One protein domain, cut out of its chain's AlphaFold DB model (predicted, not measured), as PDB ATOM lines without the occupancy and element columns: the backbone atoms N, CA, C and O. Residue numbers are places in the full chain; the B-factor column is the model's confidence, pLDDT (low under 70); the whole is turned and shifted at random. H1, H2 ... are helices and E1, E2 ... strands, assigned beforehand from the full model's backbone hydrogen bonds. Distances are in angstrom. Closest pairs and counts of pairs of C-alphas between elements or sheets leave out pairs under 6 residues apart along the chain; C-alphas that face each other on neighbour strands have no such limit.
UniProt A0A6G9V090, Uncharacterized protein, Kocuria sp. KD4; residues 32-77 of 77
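What this domain is: This is residues 32 to 77 of the 77 residues of an uncharacterized protein of Kocuria sp. KD4 (UniProt A0A6G9V090). A small hairpin of two strands, E1 and E2, sits at one end of a single helix, H1, and a loop, residues 32 to 46, sits at the other end. The hairpin and the loop bend off from the two ends of H1 to one side, as the legs of a thin arch. The printed part has 46 residues with one named helix and two named strands, in the order H1, E1, E2; the sheet E1 - E2 is antiparallel, and the class is mixed, helices and strands. The whole is only just extended, close to loose, with a radius of gyration of the C-alphas of 14.6 A, and flat, with spans of 43 by 26 by 14 A.

How they stand to each other: E1, residues 60 to 64, and E2, residues 70 to 74, form an antiparallel hairpin with 146 degrees between their directions. N 61 and O 73 are 2.8 A apart and N 71 and O 63 are 3.0 A apart, both within hydrogen-bond range. The C-alphas of Tyr 60 and Arg 74 face each other at 4.3 A. H1, residues 47 to 59, and E2 have 1 pair of C-alphas within 8 A, those of Asp 59 and Arg 74, 5.8 A apart. In H1 every O i to N i+4 pair is within hydrogen-bond range. Outside the named strands, residues 36 to 37 pair with residues 43 to 44, antiparallel, in a short pairing.

Where its parts are: E1 is 12.9 A long and E2 13.2 A, ending at C-alpha 74 (0.316, 51.832, 31.170). H1 begins at C-alpha 47 (-11.790, 48.012, 50.671) and is 18.4 A long.

The domain as a whole: The C-alphas farthest apart, those of Leu 39 and Ser 66, are 43.1 A apart. The printed part has no cut, and the links H1 to E1 and E1 to E2 are tight. The mean pLDDT of the printed part is 72.4; residues 32 to 45, 48 to 49 and 77 are under 70.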
ATOM      1  N   ALA A  32      -5.165  38.915  47.601       59.69
ATOM      2  CA  ALA A  32      -5.551  37.503  47.547       59.69
ATOM      3  C   ALA A  32      -7.063  37.296  47.774       59.69
ATOM      4  O   ALA A  32      -7.664  36.414  47.168       59.69
ATOM      5  N   ASN A  33      -7.683  38.161  48.582       56.25
ATOM      6  CA  ASN A  33      -9.132  38.267  48.730       56.25
ATOM      7  C   ASN A  33      -9.633  39.477  47.936       56.25
ATOM      8  O   ASN A  33      -9.678  40.587  48.454       56.25
ATOM      9  N   ARG A  34      -9.993  39.274  46.662       53.34
ATOM     10  CA  ARG A  34     -10.560  40.342  45.810       53.34
ATOM     11  C   ARG A  34     -12.029  40.638  46.123       53.34
ATOM     12  O   ARG A  34     -12.535  41.709  45.798       53.34
ATOM     13  N   SER A  35     -12.708  39.681  46.740       49.09
ATOM     14  CA  SER A  35     -14.108  39.772  47.119       49.09
ATOM     15  C   SER A  35     -14.419  38.781  48.228       49.09
ATOM     16  O   SER A  35     -14.052  37.609  48.114       49.09
ATOM     17  N   SER A  36     -15.143  39.214  49.251       51.94
ATOM     18  CA  SER A  36     -15.844  38.298  50.144       51.94
ATOM     19  C   SER A  36     -17.227  38.035  49.558       51.94
ATOM     20  O   SER A  36     -17.991  38.961  49.283       51.94
ATOM     21  N   MET A  37     -17.547  36.765  49.319       43.50
ATOM     22  CA  MET A  37     -18.902  36.383  48.939       43.50
ATOM     23  C   MET A  37     -19.733  36.332  50.213       43.50
ATOM     24  O   MET A  37     -19.516  35.484  51.080       43.50
ATOM     25  N   ASN A  38     -20.657  37.272  50.350       56.88
ATOM     26  CA  ASN A  38     -21.535  37.297  51.505       56.88
ATOM     27  C   ASN A  38     -22.515  36.125  51.416       56.88
ATOM     28  O   ASN A  38     -22.856  35.671  50.324       56.88
ATOM     29  N   LEU A  39     -23.042  35.673  52.557       51.47
ATOM     30  CA  LEU A  39     -24.008  34.559  52.652       51.47
ATOM     31  C   LEU A  39     -25.274  34.745  51.783       51.47
ATOM     32  O   LEU A  39     -26.022  33.798  51.570       51.47
ATOM     33  N   ARG A  40     -25.513  35.958  51.267       55.22
ATOM     34  CA  ARG A  40     -26.596  36.304  50.330       55.22
ATOM     35  C   ARG A  40     -26.222  36.169  48.845       55.22
ATOM     36  O   ARG A  40     -27.021  36.542  47.997       55.22
ATOM     37  N   GLY A  41     -25.022  35.689  48.523       55.56
ATOM     38  CA  GLY A  41     -24.529  35.561  47.146       55.56
ATOM     39  C   GLY A  41     -24.042  36.869  46.516       55.56
ATOM     40  O   GLY A  41     -23.644  36.868  45.355       55.56
ATOM     41  N   ASN A  42     -24.034  37.972  47.271       57.41
ATOM     42  CA  ASN A  42     -23.487  39.243  46.813       57.41
ATOM     43  C   ASN A  42     -21.969  39.252  47.003       57.41
ATOM     44  O   ASN A  42     -21.468  39.058  48.113       57.41
ATOM     45  N   THR A  43     -21.254  39.486  45.909       61.59
ATOM     46  CA  THR A  43     -19.809  39.695  45.894       61.59
ATOM     47  C   THR A  43     -19.524  41.109  46.395       61.59
ATOM     48  O   THR A  43     -19.642  42.068  45.633       61.59
ATOM     49  N   GLU A  44     -19.173  41.259  47.672       64.31
ATOM     50  CA  GLU A  44     -18.697  42.541  48.192       64.31
ATOM     51  C   GLU A  44     -17.186  42.634  47.989       64.31
ATOM     52  O   GLU A  44     -16.405  41.769  48.397       64.31
ATOM     53  N   MET A  45     -16.780  43.676  47.269       66.06
ATOM     54  CA  MET A  45     -15.377  43.980  47.036       66.06
ATOM     55  C   MET A  45     -14.782  44.509  48.338       66.06
ATOM     56  O   MET A  45     -15.338  45.434  48.932       66.06
ATOM     57  N   THR A  46     -13.671  43.927  48.796       72.50
ATOM     58  CA  THR A  46     -13.029  44.424  50.018       72.50
ATOM     59  C   THR A  46     -12.490  45.839  49.776       72.50
ATOM     60  O   THR A  46     -12.160  46.175  48.630       72.50
ATOM     61  N   PRO A  47     -12.365  46.678  50.817       74.12
ATOM     62  CA  PRO A  47     -11.790  48.012  50.671       74.12
ATOM     63  C   PRO A  47     -10.405  47.985  50.007       74.12
ATOM     64  O   PRO A  47     -10.137  48.786  49.114       74.12
ATOM     65  N   GLU A  48      -9.556  47.002  50.339       68.44
ATOM     66  CA  GLU A  48      -8.229  46.877  49.726       68.44
ATOM     67  C   GLU A  48      -8.303  46.530  48.235       68.44
ATOM     68  O   GLU A  48      -7.484  46.998  47.442       68.44
ATOM     69  N   ALA A  49      -9.279  45.711  47.834       66.94
ATOM     70  CA  ALA A  49      -9.517  45.404  46.430       66.94
ATOM     71  C   ALA A  49     -10.029  46.638  45.685       66.94
ATOM     72  O   ALA A  49      -9.546  46.924  44.593       66.94
ATOM     73  N   GLN A  50     -10.938  47.405  46.285       75.12
ATOM     74  CA  GLN A  50     -11.454  48.629  45.683       75.12
ATOM     75  C   GLN A  50     -10.337  49.658  45.451       75.12
ATOM     76  O   GLN A  50     -10.227  50.199  44.348       75.12
ATOM     77  N   ASP A  51      -9.470  49.870  46.440       77.19
ATOM     78  CA  ASP A  51      -8.312  50.756  46.313       77.19
ATOM     79  C   ASP A  51      -7.310  50.240  45.275       77.19
ATOM     80  O   ASP A  51      -6.776  51.013  44.477       77.19
ATOM     81  N   TRP A  52      -7.075  48.928  45.216       71.69
ATOM     82  CA  TRP A  52      -6.227  48.327  44.186       71.69
ATOM     83  C   TRP A  52      -6.787  48.536  42.771       71.69
ATOM     84  O   TRP A  52      -6.041  48.934  41.875       71.69
ATOM     85  N   TYR A  53      -8.093  48.341  42.571       72.62
ATOM     86  CA  TYR A  53      -8.751  48.575  41.282       72.62
ATOM     87  C   TYR A  53      -8.679  50.042  40.854       72.62
ATOM     88  O   TYR A  53      -8.414  50.312  39.684       72.62
ATOM     89  N   ARG A  54      -8.865  50.986  41.784       78.38
ATOM     90  CA  ARG A  54      -8.725  52.424  41.502       78.38
ATOM     91  C   ARG A  54      -7.303  52.774  41.071       78.38
ATOM     92  O   ARG A  54      -7.122  53.366  40.015       78.38
ATOM     93  N   ASN A  55      -6.300  52.315  41.820       78.31
ATOM     94  CA  ASN A  55      -4.894  52.534  41.468       78.31
ATOM     95  C   ASN A  55      -4.536  51.931  40.099       78.31
ATOM     96  O   ASN A  55      -3.798  52.537  39.328       78.31
ATOM     97  N   LEU A  56      -5.078  50.754  39.764       74.25
ATOM     98  CA  LEU A  56      -4.890  50.164  38.439       74.25
ATOM     99  C   LEU A  56      -5.540  50.982  37.323       74.25
ATOM    100  O   LEU A  56      -4.937  51.110  36.264       74.25
ATOM    101  N   GLN A  57      -6.744  51.513  37.535       75.44
ATOM    102  CA  GLN A  57      -7.424  52.359  36.547       75.44
ATOM    103  C   GLN A  57      -6.738  53.714  36.355       75.44
ATOM    104  O   GLN A  57      -6.849  54.300  35.280       75.44
ATOM    105  N   ASP A  58      -6.035  54.211  37.371       80.19
ATOM    106  CA  ASP A  58      -5.224  55.424  37.268       80.19
ATOM    107  C   ASP A  58      -3.925  55.174  36.492       80.19
ATOM    108  O   ASP A  58      -3.539  55.997  35.660       80.19
ATOM    109  N   ASP A  59      -3.277  54.030  36.731       79.69
ATOM    110  CA  ASP A  59      -1.990  53.670  36.126       79.69
ATOM    111  C   ASP A  59      -2.117  53.061  34.722       79.69
ATOM    112  O   ASP A  59      -1.169  53.123  33.937       79.69
ATOM    113  N   TYR A  60      -3.248  52.431  34.406       79.69
ATOM    114  CA  TYR A  60      -3.446  51.669  33.177       79.69
ATOM    115  C   TYR A  60      -4.770  52.017  32.500       79.69
ATOM    116  O   TYR A  60      -5.805  52.221  33.130       79.69
ATOM    117  N   GLU A  61      -4.746  52.018  31.176       83.88
ATOM    118  CA  GLU A  61      -5.920  52.104  30.324       83.88
ATOM    119  C   GLU A  61      -6.105  50.809  29.538       83.88
ATOM    120  O   GLU A  61      -5.146  50.123  29.178       83.88
ATOM    121  N   MET A  62      -7.361  50.463  29.271       83.19
ATOM    122  CA  MET A  62      -7.682  49.383  28.351       83.19
ATOM    123  C   MET A  62      -7.682  49.948  26.932       83.19
ATOM    124  O   MET A  62      -8.517  50.787  26.600       83.19
ATOM    125  N   VAL A  63      -6.750  49.486  26.103       86.31
ATOM    126  CA  VAL A  63      -6.646  49.863  24.690       86.31
ATOM    127  C   VAL A  63      -7.136  48.701  23.846       86.31
ATOM    128  O   VAL A  63      -6.889  47.539  24.174       86.31
ATOM    129  N   ARG A  64      -7.833  49.022  22.759       90.88
ATOM    130  CA  ARG A  64      -8.241  48.054  21.746       90.88
ATOM    131  C   ARG A  64      -7.445  48.298  20.471       90.88
ATOM    132  O   ARG A  64      -7.417  49.431  19.994       90.88
ATOM    133  N   ASP A  65      -6.791  47.265  19.950       89.12
ATOM    134  CA  ASP A  65      -6.100  47.352  18.661       89.12
ATOM    135  C   ASP A  65      -7.074  47.270  17.471       89.12
ATOM    136  O   ASP A  65      -8.280  47.043  17.624       89.12
ATOM    137  N   SER A  66      -6.535  47.466  16.266       91.31
ATOM    138  CA  SER A  66      -7.266  47.323  15.002       91.31
ATOM    139  C   SER A  66      -7.773  45.902  14.750       91.31
ATOM    140  O   SER A  66      -8.747  45.732  14.021       91.31
ATOM    141  N   ASP A  67      -7.152  44.900  15.378       91.31
ATOM    142  CA  ASP A  67      -7.534  43.486  15.293       91.31
ATOM    143  C   ASP A  67      -8.644  43.131  16.301       91.31
ATOM    144  O   ASP A  67      -9.104  41.988  16.385       91.31
ATOM    145  N   GLY A  68      -9.102  44.117  17.077       89.62
ATOM    146  CA  GLY A  68     -10.175  43.991  18.044       89.62
ATOM    147  C   GLY A  68      -9.766  43.370  19.380       89.62
ATOM    148  O   GLY A  68     -10.666  43.127  20.190       89.62
ATOM    149  N   ARG A  69      -8.474  43.141  19.642       85.44
ATOM    150  CA  ARG A  69      -7.951  42.623  20.913       85.44
ATOM    151  C   ARG A  69      -7.806  43.754  21.921       85.44
ATOM    152  O   ARG A  69      -7.320  44.837  21.605       85.44
ATOM    153  N   SER A  70      -8.209  43.475  23.156       85.25
ATOM    154  CA  SER A  70      -8.086  44.416  24.267       85.25
ATOM    155  C   SER A  70      -6.902  44.046  25.149       85.25
ATOM    156  O   SER A  70      -6.763  42.889  25.552       85.25
ATOM    157  N   TYR A  71      -6.080  45.027  25.496       81.69
ATOM    158  CA  TYR A  71      -4.973  44.859  26.433       81.69
ATOM    159  C   TYR A  71      -4.849  46.063  27.363       81.69
ATOM    160  O   TYR A  71      -5.333  47.159  27.083       81.69
ATOM    161  N   LEU A  72      -4.204  45.836  28.506       80.44
ATOM    162  CA  LEU A  72      -3.870  46.892  29.453       80.44
ATOM    163  C   LEU A  72      -2.574  47.570  29.008       80.44
ATOM    164  O   LEU A  72      -1.533  46.921  28.896       80.44
ATOM    165  N   ARG A  73      -2.633  48.879  28.778       83.44
ATOM    166  CA  ARG A  73      -1.477  49.736  28.512       83.44
ATOM    167  C   ARG A  73      -1.261  50.653  29.710       83.44
ATOM    168  O   ARG A  73      -2.221  51.189  30.250       83.44
ATOM    169  N   ARG A  74      -0.009  50.846  30.130       83.62
ATOM    170  CA  ARG A  74       0.316  51.832  31.170       83.62
ATOM    171  C   ARG A  74       0.088  53.242  30.621       83.62
ATOM    172  O   ARG A  74       0.535  53.532  29.512       83.62
ATOM    173  N   ARG A  75      -0.585  54.101  31.382       82.38
ATOM    174  CA  ARG A  75      -0.710  55.524  31.071       82.38
ATOM    175  C   ARG A  75       0.646  56.188  31.305       82.38
ATOM    176  O   ARG A  75       1.233  56.038  32.378       82.38
ATOM    177  N   ASP A  76       1.160  56.878  30.296       71.88
ATOM    178  CA  ASP A  76       2.334  57.735  30.450       71.88
ATOM    179  C   ASP A  76       1.843  59.054  31.057       71.88
ATOM    180  O   ASP A  76       1.059  59.772  30.437       71.88
ATOM    181  N   ARG A  77       2.198  59.288  32.323       61.69
ATOM    182  CA  ARG A  77       1.786  60.454  33.110       61.69
ATOM    183  C   ARG A  77       2.809  61.574  32.992       61.69
ATOM    184  O   ARG A  77       4.016  61.242  32.979       61.69
TER     185      ARG A  77